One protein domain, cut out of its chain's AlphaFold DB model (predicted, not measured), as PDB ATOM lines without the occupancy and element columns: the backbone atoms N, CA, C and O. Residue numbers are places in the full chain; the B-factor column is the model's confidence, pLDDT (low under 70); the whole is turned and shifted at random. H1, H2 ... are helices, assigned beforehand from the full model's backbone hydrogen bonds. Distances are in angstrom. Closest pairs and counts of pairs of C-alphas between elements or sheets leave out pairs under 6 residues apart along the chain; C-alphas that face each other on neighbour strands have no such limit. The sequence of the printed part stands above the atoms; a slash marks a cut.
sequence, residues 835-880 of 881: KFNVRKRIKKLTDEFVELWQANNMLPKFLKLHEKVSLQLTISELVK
ATOM      1  N   LYS A 835     148.389  -3.287 304.099       87.19
ATOM      2  CA  LYS A 835     148.727  -2.817 302.739       87.19
ATOM      3  C   LYS A 835     149.360  -1.423 302.765       87.19
ATOM      4  O   LYS A 835     150.374  -1.199 302.106       87.19
ATOM      5  N   PHE A 836     148.818  -0.504 303.561       87.75
ATOM      6  CA  PHE A 836     149.364   0.840 303.746       87.75
ATOM      7  C   PHE A 836     150.791   0.809 304.315       87.75
ATOM      8  O   PHE A 836     151.684   1.471 303.782       87.75
ATOM      9  N   ASN A 837     151.042  -0.005 305.343       88.12
ATOM     10  CA  ASN A 837     152.371  -0.157 305.938       88.12
ATOM     11  C   ASN A 837     153.389  -0.761 304.959       88.12
ATOM     12  O   ASN A 837     154.524  -0.280 304.881       88.12
ATOM     13  N   VAL A 838     152.986  -1.762 304.167       86.00
ATOM     14  CA  VAL A 838     153.829  -2.339 303.107       86.00
ATOM     15  C   VAL A 838     154.159  -1.284 302.050       86.00
ATOM     16  O   VAL A 838     155.333  -1.094 301.735       86.00
ATOM     17  N   ARG A 839     153.167  -0.516 301.574       84.69
ATOM     18  CA  ARG A 839     153.383   0.592 300.625       84.69
ATOM     19  C   ARG A 839     154.340   1.649 301.180       84.69
ATOM     20  O   ARG A 839     155.244   2.090 300.472       84.69
ATOM     21  N   LYS A 840     154.209   2.009 302.461       88.75
ATOM     22  CA  LYS A 840     155.127   2.936 303.143       88.75
ATOM     23  C   LYS A 840     156.558   2.387 303.196       88.75
ATOM     24  O   LYS A 840     157.506   3.141 302.976       88.75
ATOM     25  N   ARG A 841     156.732   1.084 303.454       87.75
ATOM     26  CA  ARG A 841     158.053   0.439 303.470       87.75
ATOM     27  C   ARG A 841     158.679   0.375 302.078       87.75
ATOM     28  O   ARG A 841     159.859   0.691 301.961       87.75
ATOM     29  N   ILE A 842     157.899   0.026 301.053       83.62
ATOM     30  CA  ILE A 842     158.344   0.030 299.650       83.62
ATOM     31  C   ILE A 842     158.798   1.433 299.250       83.62
ATOM     32  O   ILE A 842     159.886   1.577 298.701       83.62
ATOM     33  N   LYS A 843     158.022   2.473 299.586       85.06
ATOM     34  CA  LYS A 843     158.403   3.865 299.317       85.06
ATOM     35  C   LYS A 843     159.741   4.220 299.966       85.06
ATOM     36  O   LYS A 843     160.640   4.660 299.268       85.06
ATOM     37  N   LYS A 844     159.912   3.917 301.259       89.44
ATOM     38  CA  LYS A 844     161.178   4.161 301.971       89.44
ATOM     39  C   LYS A 844     162.372   3.464 301.305       89.44
ATOM     40  O   LYS A 844     163.409   4.083 301.126       89.44
ATOM     41  N   LEU A 845     162.224   2.191 300.932       86.88
ATOM     42  CA  LEU A 845     163.282   1.442 300.240       86.88
ATOM     43  C   LEU A 845     163.565   1.997 298.837       86.88
ATOM     44  O   LEU A 845     164.703   1.970 298.386       86.88
ATOM     45  N   THR A 846     162.535   2.500 298.152       79.88
ATOM     46  CA  THR A 846     162.677   3.144 296.840       79.88
ATOM     47  C   THR A 846     163.465   4.444 296.965       79.88
ATOM     48  O   THR A 846     164.392   4.658 296.192       79.88
ATOM     49  N   ASP A 847     163.143   5.270 297.961       83.62
ATOM     50  CA  ASP A 847     163.852   6.523 298.242       83.62
ATOM     51  C   ASP A 847     165.330   6.243 298.601       83.62
ATOM     52  O   ASP A 847     166.227   6.809 297.977       83.62
ATOM     53  N   GLU A 848     165.597   5.283 299.502       87.75
ATOM     54  CA  GLU A 848     166.959   4.833 299.859       87.75
ATOM     55  C   GLU A 848     167.739   4.320 298.632       87.75
ATOM     56  O   GLU A 848     168.921   4.624 298.455       87.75
ATOM     57  N   PHE A 849     167.088   3.553 297.751       83.69
ATOM     58  CA  PHE A 849     167.711   3.066 296.521       83.69
ATOM     59  C   PHE A 849     168.059   4.211 295.564       83.69
ATOM     60  O   PHE A 849     169.142   4.205 294.980       83.69
ATOM     61  N   VAL A 850     167.171   5.196 295.404       81.06
ATOM     62  CA  VAL A 850     167.419   6.374 294.560       81.06
ATOM     63  C   VAL A 850     168.609   7.177 295.086       81.06
ATOM     64  O   VAL A 850     169.468   7.559 294.291       81.06
ATOM     65  N   GLU A 851     168.710   7.380 296.402       84.88
ATOM     66  CA  GLU A 851     169.856   8.053 297.029       84.88
ATOM     67  C   GLU A 851     171.169   7.301 296.776       84.88
ATOM     68  O   GLU A 851     172.149   7.890 296.309       84.88
ATOM     69  N   LEU A 852     171.189   5.985 297.009       83.94
ATOM     70  CA  LEU A 852     172.362   5.145 296.750       83.94
ATOM     71  C   LEU A 852     172.748   5.138 295.267       83.94
ATOM     72  O   LEU A 852     173.932   5.186 294.925       83.94
ATOM     73  N   TRP A 853     171.760   5.113 294.375       81.94
ATOM     74  CA  TRP A 853     171.976   5.164 292.935       81.94
ATOM     75  C   TRP A 853     172.587   6.502 292.498       81.94
ATOM     76  O   TRP A 853     173.540   6.522 291.713       81.94
ATOM     77  N   GLN A 854     172.103   7.622 293.044       81.56
ATOM     78  CA  GLN A 854     172.687   8.946 292.816       81.56
ATOM     79  C   GLN A 854     174.118   9.041 293.363       81.56
ATOM     80  O   GLN A 854     175.005   9.520 292.654       81.56
ATOM     81  N   ALA A 855     174.374   8.529 294.570       82.88
ATOM     82  CA  ALA A 855     175.708   8.492 295.167       82.88
ATOM     83  C   ALA A 855     176.695   7.665 294.322       82.88
ATOM     84  O   ALA A 855     177.792   8.134 294.021       82.88
ATOM     85  N   ASN A 856     176.285   6.481 293.849       82.38
ATOM     86  CA  ASN A 856     177.092   5.652 292.948       82.38
ATOM     87  C   ASN A 856     177.393   6.376 291.622       82.38
ATOM     88  O   ASN A 856     178.496   6.287 291.087       82.38
ATOM     89  N   ASN A 857     176.445   7.166 291.106       79.50
ATOM     90  CA  ASN A 857     176.650   7.962 289.896       79.50
ATOM     91  C   ASN A 857     177.647   9.120 290.061       79.50
ATOM     92  O   ASN A 857     178.233   9.535 289.056       79.50
ATOM     93  N   MET A 858     177.875   9.606 291.282       82.88
ATOM     94  CA  MET A 858     178.869  10.645 291.575       82.88
ATOM     95  C   MET A 858     180.299  10.103 291.750       82.88
ATOM     96  O   MET A 858     181.244  10.889 291.789       82.88
ATOM     97  N   LEU A 859     180.494   8.779 291.802       80.12
ATOM     98  CA  LEU A 859     181.824   8.173 291.938       80.12
ATOM     99  C   LEU A 859     182.643   8.224 290.624       80.12
ATOM    100  O   LEU A 859     182.075   8.201 289.528       80.12
ATOM    101  N   PRO A 860     183.991   8.250 290.689       77.06
ATOM    102  CA  PRO A 860     184.863   8.113 289.517       77.06
ATOM    103  C   PRO A 860     184.618   6.800 288.756       77.06
ATOM    104  O   PRO A 860     184.336   5.776 289.372       77.06
ATOM    105  N   LYS A 861     184.781   6.788 287.420       73.12
ATOM    106  CA  LYS A 861     184.436   5.642 286.538       73.12
ATOM    107  C   LYS A 861     184.980   4.274 286.988       73.12
ATOM    108  O   LYS A 861     184.341   3.271 286.710       73.12
ATOM    109  N   PHE A 862     186.130   4.223 287.661       73.12
ATOM    110  CA  PHE A 862     186.746   2.973 288.129       73.12
ATOM    111  C   PHE A 862     186.178   2.447 289.464       73.12
ATOM    112  O   PHE A 862     186.447   1.306 289.819       73.12
ATOM    113  N   LEU A 863     185.403   3.259 290.195       71.00
ATOM    114  CA  LEU A 863     184.721   2.903 291.453       71.00
ATOM    115  C   LEU A 863     183.201   2.773 291.292       71.00
ATOM    116  O   LEU A 863     182.519   2.382 292.235       71.00
ATOM    117  N   LYS A 864     182.658   3.108 290.115       72.56
ATOM    118  CA  LYS A 864     181.237   2.922 289.818       72.56
ATOM    119  C   LYS A 864     180.914   1.437 289.739       72.56
ATOM    120  O   LYS A 864     181.499   0.706 288.940       72.56
ATOM    121  N   LEU A 865     179.927   1.005 290.516       72.94
ATOM    122  CA  LEU A 865     179.353  -0.332 290.384       72.94
ATOM    123  C   LEU A 865     178.597  -0.401 289.046       72.94
ATOM    124  O   LEU A 865     177.614   0.317 288.856       72.94
ATOM    125  N   HIS A 866     179.098  -1.213 288.108       59.94
ATOM    126  CA  HIS A 866     178.627  -1.293 286.715       59.94
ATOM    127  C   HIS A 866     177.863  -2.582 286.367       59.94
ATOM    128  O   HIS A 866     177.416  -2.737 285.228       59.94
ATOM    129  N   GLU A 867     177.664  -3.500 287.313       52.66
ATOM    130  CA  GLU A 867     176.859  -4.690 287.051       52.66
ATOM    131  C   GLU A 867     175.366  -4.357 287.013       52.66
ATOM    132  O   GLU A 867     174.819  -3.718 287.914       52.66
ATOM    133  N   LYS A 868     174.703  -4.833 285.951       50.34
ATOM    134  CA  LYS A 868     173.249  -4.985 285.878       50.34
ATOM    135  C   LYS A 868     172.799  -5.865 287.047       50.34
ATOM    136  O   LYS A 868     172.613  -7.067 286.888       50.34
ATOM    137  N   VAL A 869     172.559  -5.267 288.206       45.00
ATOM    138  CA  VAL A 869     171.616  -5.835 289.162       45.00
ATOM    139  C   VAL A 869     170.266  -5.711 288.476       45.00
ATOM    140  O   VAL A 869     169.678  -4.634 288.402       45.00
ATOM    141  N   SER A 870     169.822  -6.801 287.861       41.06
ATOM    142  CA  SER A 870     168.493  -6.961 287.288       41.06
ATOM    143  C   SER A 870     167.445  -6.916 288.404       41.06
ATOM    144  O   SER A 870     166.846  -7.920 288.759       41.06
ATOM    145  N   LEU A 871     167.217  -5.721 288.944       44.62
ATOM    146  CA  LEU A 871     165.980  -5.304 289.596       44.62
ATOM    147  C   LEU A 871     165.145  -4.522 288.572       44.62
ATOM    148  O   LEU A 871     164.610  -3.455 288.839       44.62
ATOM    149  N   GLN A 872     165.014  -5.084 287.368       39.78
ATOM    150  CA  GLN A 872     163.870  -4.817 286.497       39.78
ATOM    151  C   GLN A 872     162.701  -5.710 286.952       39.78
ATOM    152  O   GLN A 872     162.119  -6.453 286.177       39.78
ATOM    153  N   LEU A 873     162.379  -5.661 288.246       44.44
ATOM    154  CA  LEU A 873     161.036  -5.951 288.733       44.44
ATOM    155  C   LEU A 873     160.397  -4.582 288.928       44.44
ATOM    156  O   LEU A 873     160.454  -3.972 289.990       44.44
ATOM    157  N   THR A 874     159.960  -4.056 287.789       43.97
ATOM    158  CA  THR A 874     158.892  -3.078 287.601       43.97
ATOM    159  C   THR A 874     158.265  -2.600 288.917       43.97
ATOM    160  O   THR A 874     157.293  -3.150 289.423       43.97
ATOM    161  N   ILE A 875     158.788  -1.493 289.451       45.22
ATOM    162  CA  ILE A 875     158.144  -0.717 290.525       45.22
ATOM    163  C   ILE A 875     156.703  -0.332 290.111       45.22
ATOM    164  O   ILE A 875     155.815  -0.222 290.951       45.22
ATOM    165  N   SER A 876     156.434  -0.228 288.804       40.53
ATOM    166  CA  SER A 876     155.096  -0.056 288.227       40.53
ATOM    167  C   SER A 876     154.155  -1.263 288.387       40.53
ATOM    168  O   SER A 876     152.942  -1.074 288.310       40.53
ATOM    169  N   GLU A 877     154.662  -2.476 288.620       43.28
ATOM    170  CA  GLU A 877     153.852  -3.677 288.885       43.28
ATOM    171  C   GLU A 877     153.583  -3.870 290.385       43.28
ATOM    172  O   GLU A 877     152.484  -4.273 290.755       43.28
ATOM    173  N   LEU A 878     154.510  -3.474 291.266       41.91
ATOM    174  CA  LEU A 878     154.331  -3.523 292.729       41.91
ATOM    175  C   LEU A 878     153.405  -2.428 293.286       41.91
ATOM    176  O   LEU A 878     152.798  -2.619 294.335       41.91
ATOM    177  N   VAL A 879     153.263  -1.293 292.592       40.31
ATOM    178  CA  VAL A 879     152.309  -0.224 292.957       40.31
ATOM    179  C   VAL A 879     150.886  -0.511 292.435       40.31
ATOM    180  O   VAL A 879     149.929   0.110 292.893       40.31
ATOM    181  N   LYS A 880     150.721  -1.478 291.514       37.78
ATOM    182  CA  LYS A 880     149.417  -1.924 290.982       37.78
ATOM    183  C   LYS A 880     148.726  -3.025 291.811       37.78
ATOM    184  O   LYS A 880     147.578  -3.338 291.506       37.78
TER     185      LYS A 880
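Overview. This is residues 835 to 880 of the 881 residues of an uncharacterized protein of Helobdella robusta (UniProt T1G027). One long helix, H1, makes the length of a thin rod, and the rest of the printed part turns round beyond its far end and folds back along it at a distance, as a long stretch with no named element that ends in a very short helix, H2. The picture is a loose, lopsided U, with H1 as one arm and the returning stretch with H2 as the other. The printed part has 46 residues, with two named helices in the order H1, H2, no named strand, and the class all helix. The whole is loose, with a radius of gyration of the C-alphas of 13.2 A and spans of 41 by 17 by 10 A.

Arrangement. H1, residues 835 to 858, and H2, residues 875 to 878, are near each other, with no pair of C-alphas within 8 A but 5 pairs within 10 A. A long link of 16 residues, 859 to 874, joins them. Residues 847 to 852, which belong to H1, stand free, as do residues 858 to 863 and 867 to 874. In H1 every O i to N i+4 pair is within hydrogen-bond range; H2, with four residues, is too short for such a pair, and its one O i to N i+3 pair is not within range.

Along the chain. H1 begins at C-alpha 835, at (148.727, -2.817, 302.739), and ends at C-alpha 858, at (178.869, 10.645, 291.575), 34.8 A away. H2 ends at C-alpha 878, at (154.331, -3.523, 292.729).

Size, cuts and confidence. The two C-alphas farthest apart, those of Lys 835 and Phe 862, are 41.1 A apart, while the first and last printed C-alphas, of Lys 835 and Lys 880, are 11.8 A apart. The printed part has no cut. The model's mean pLDDT over the printed part is 70.0, and residues 866 to 880 are under 70.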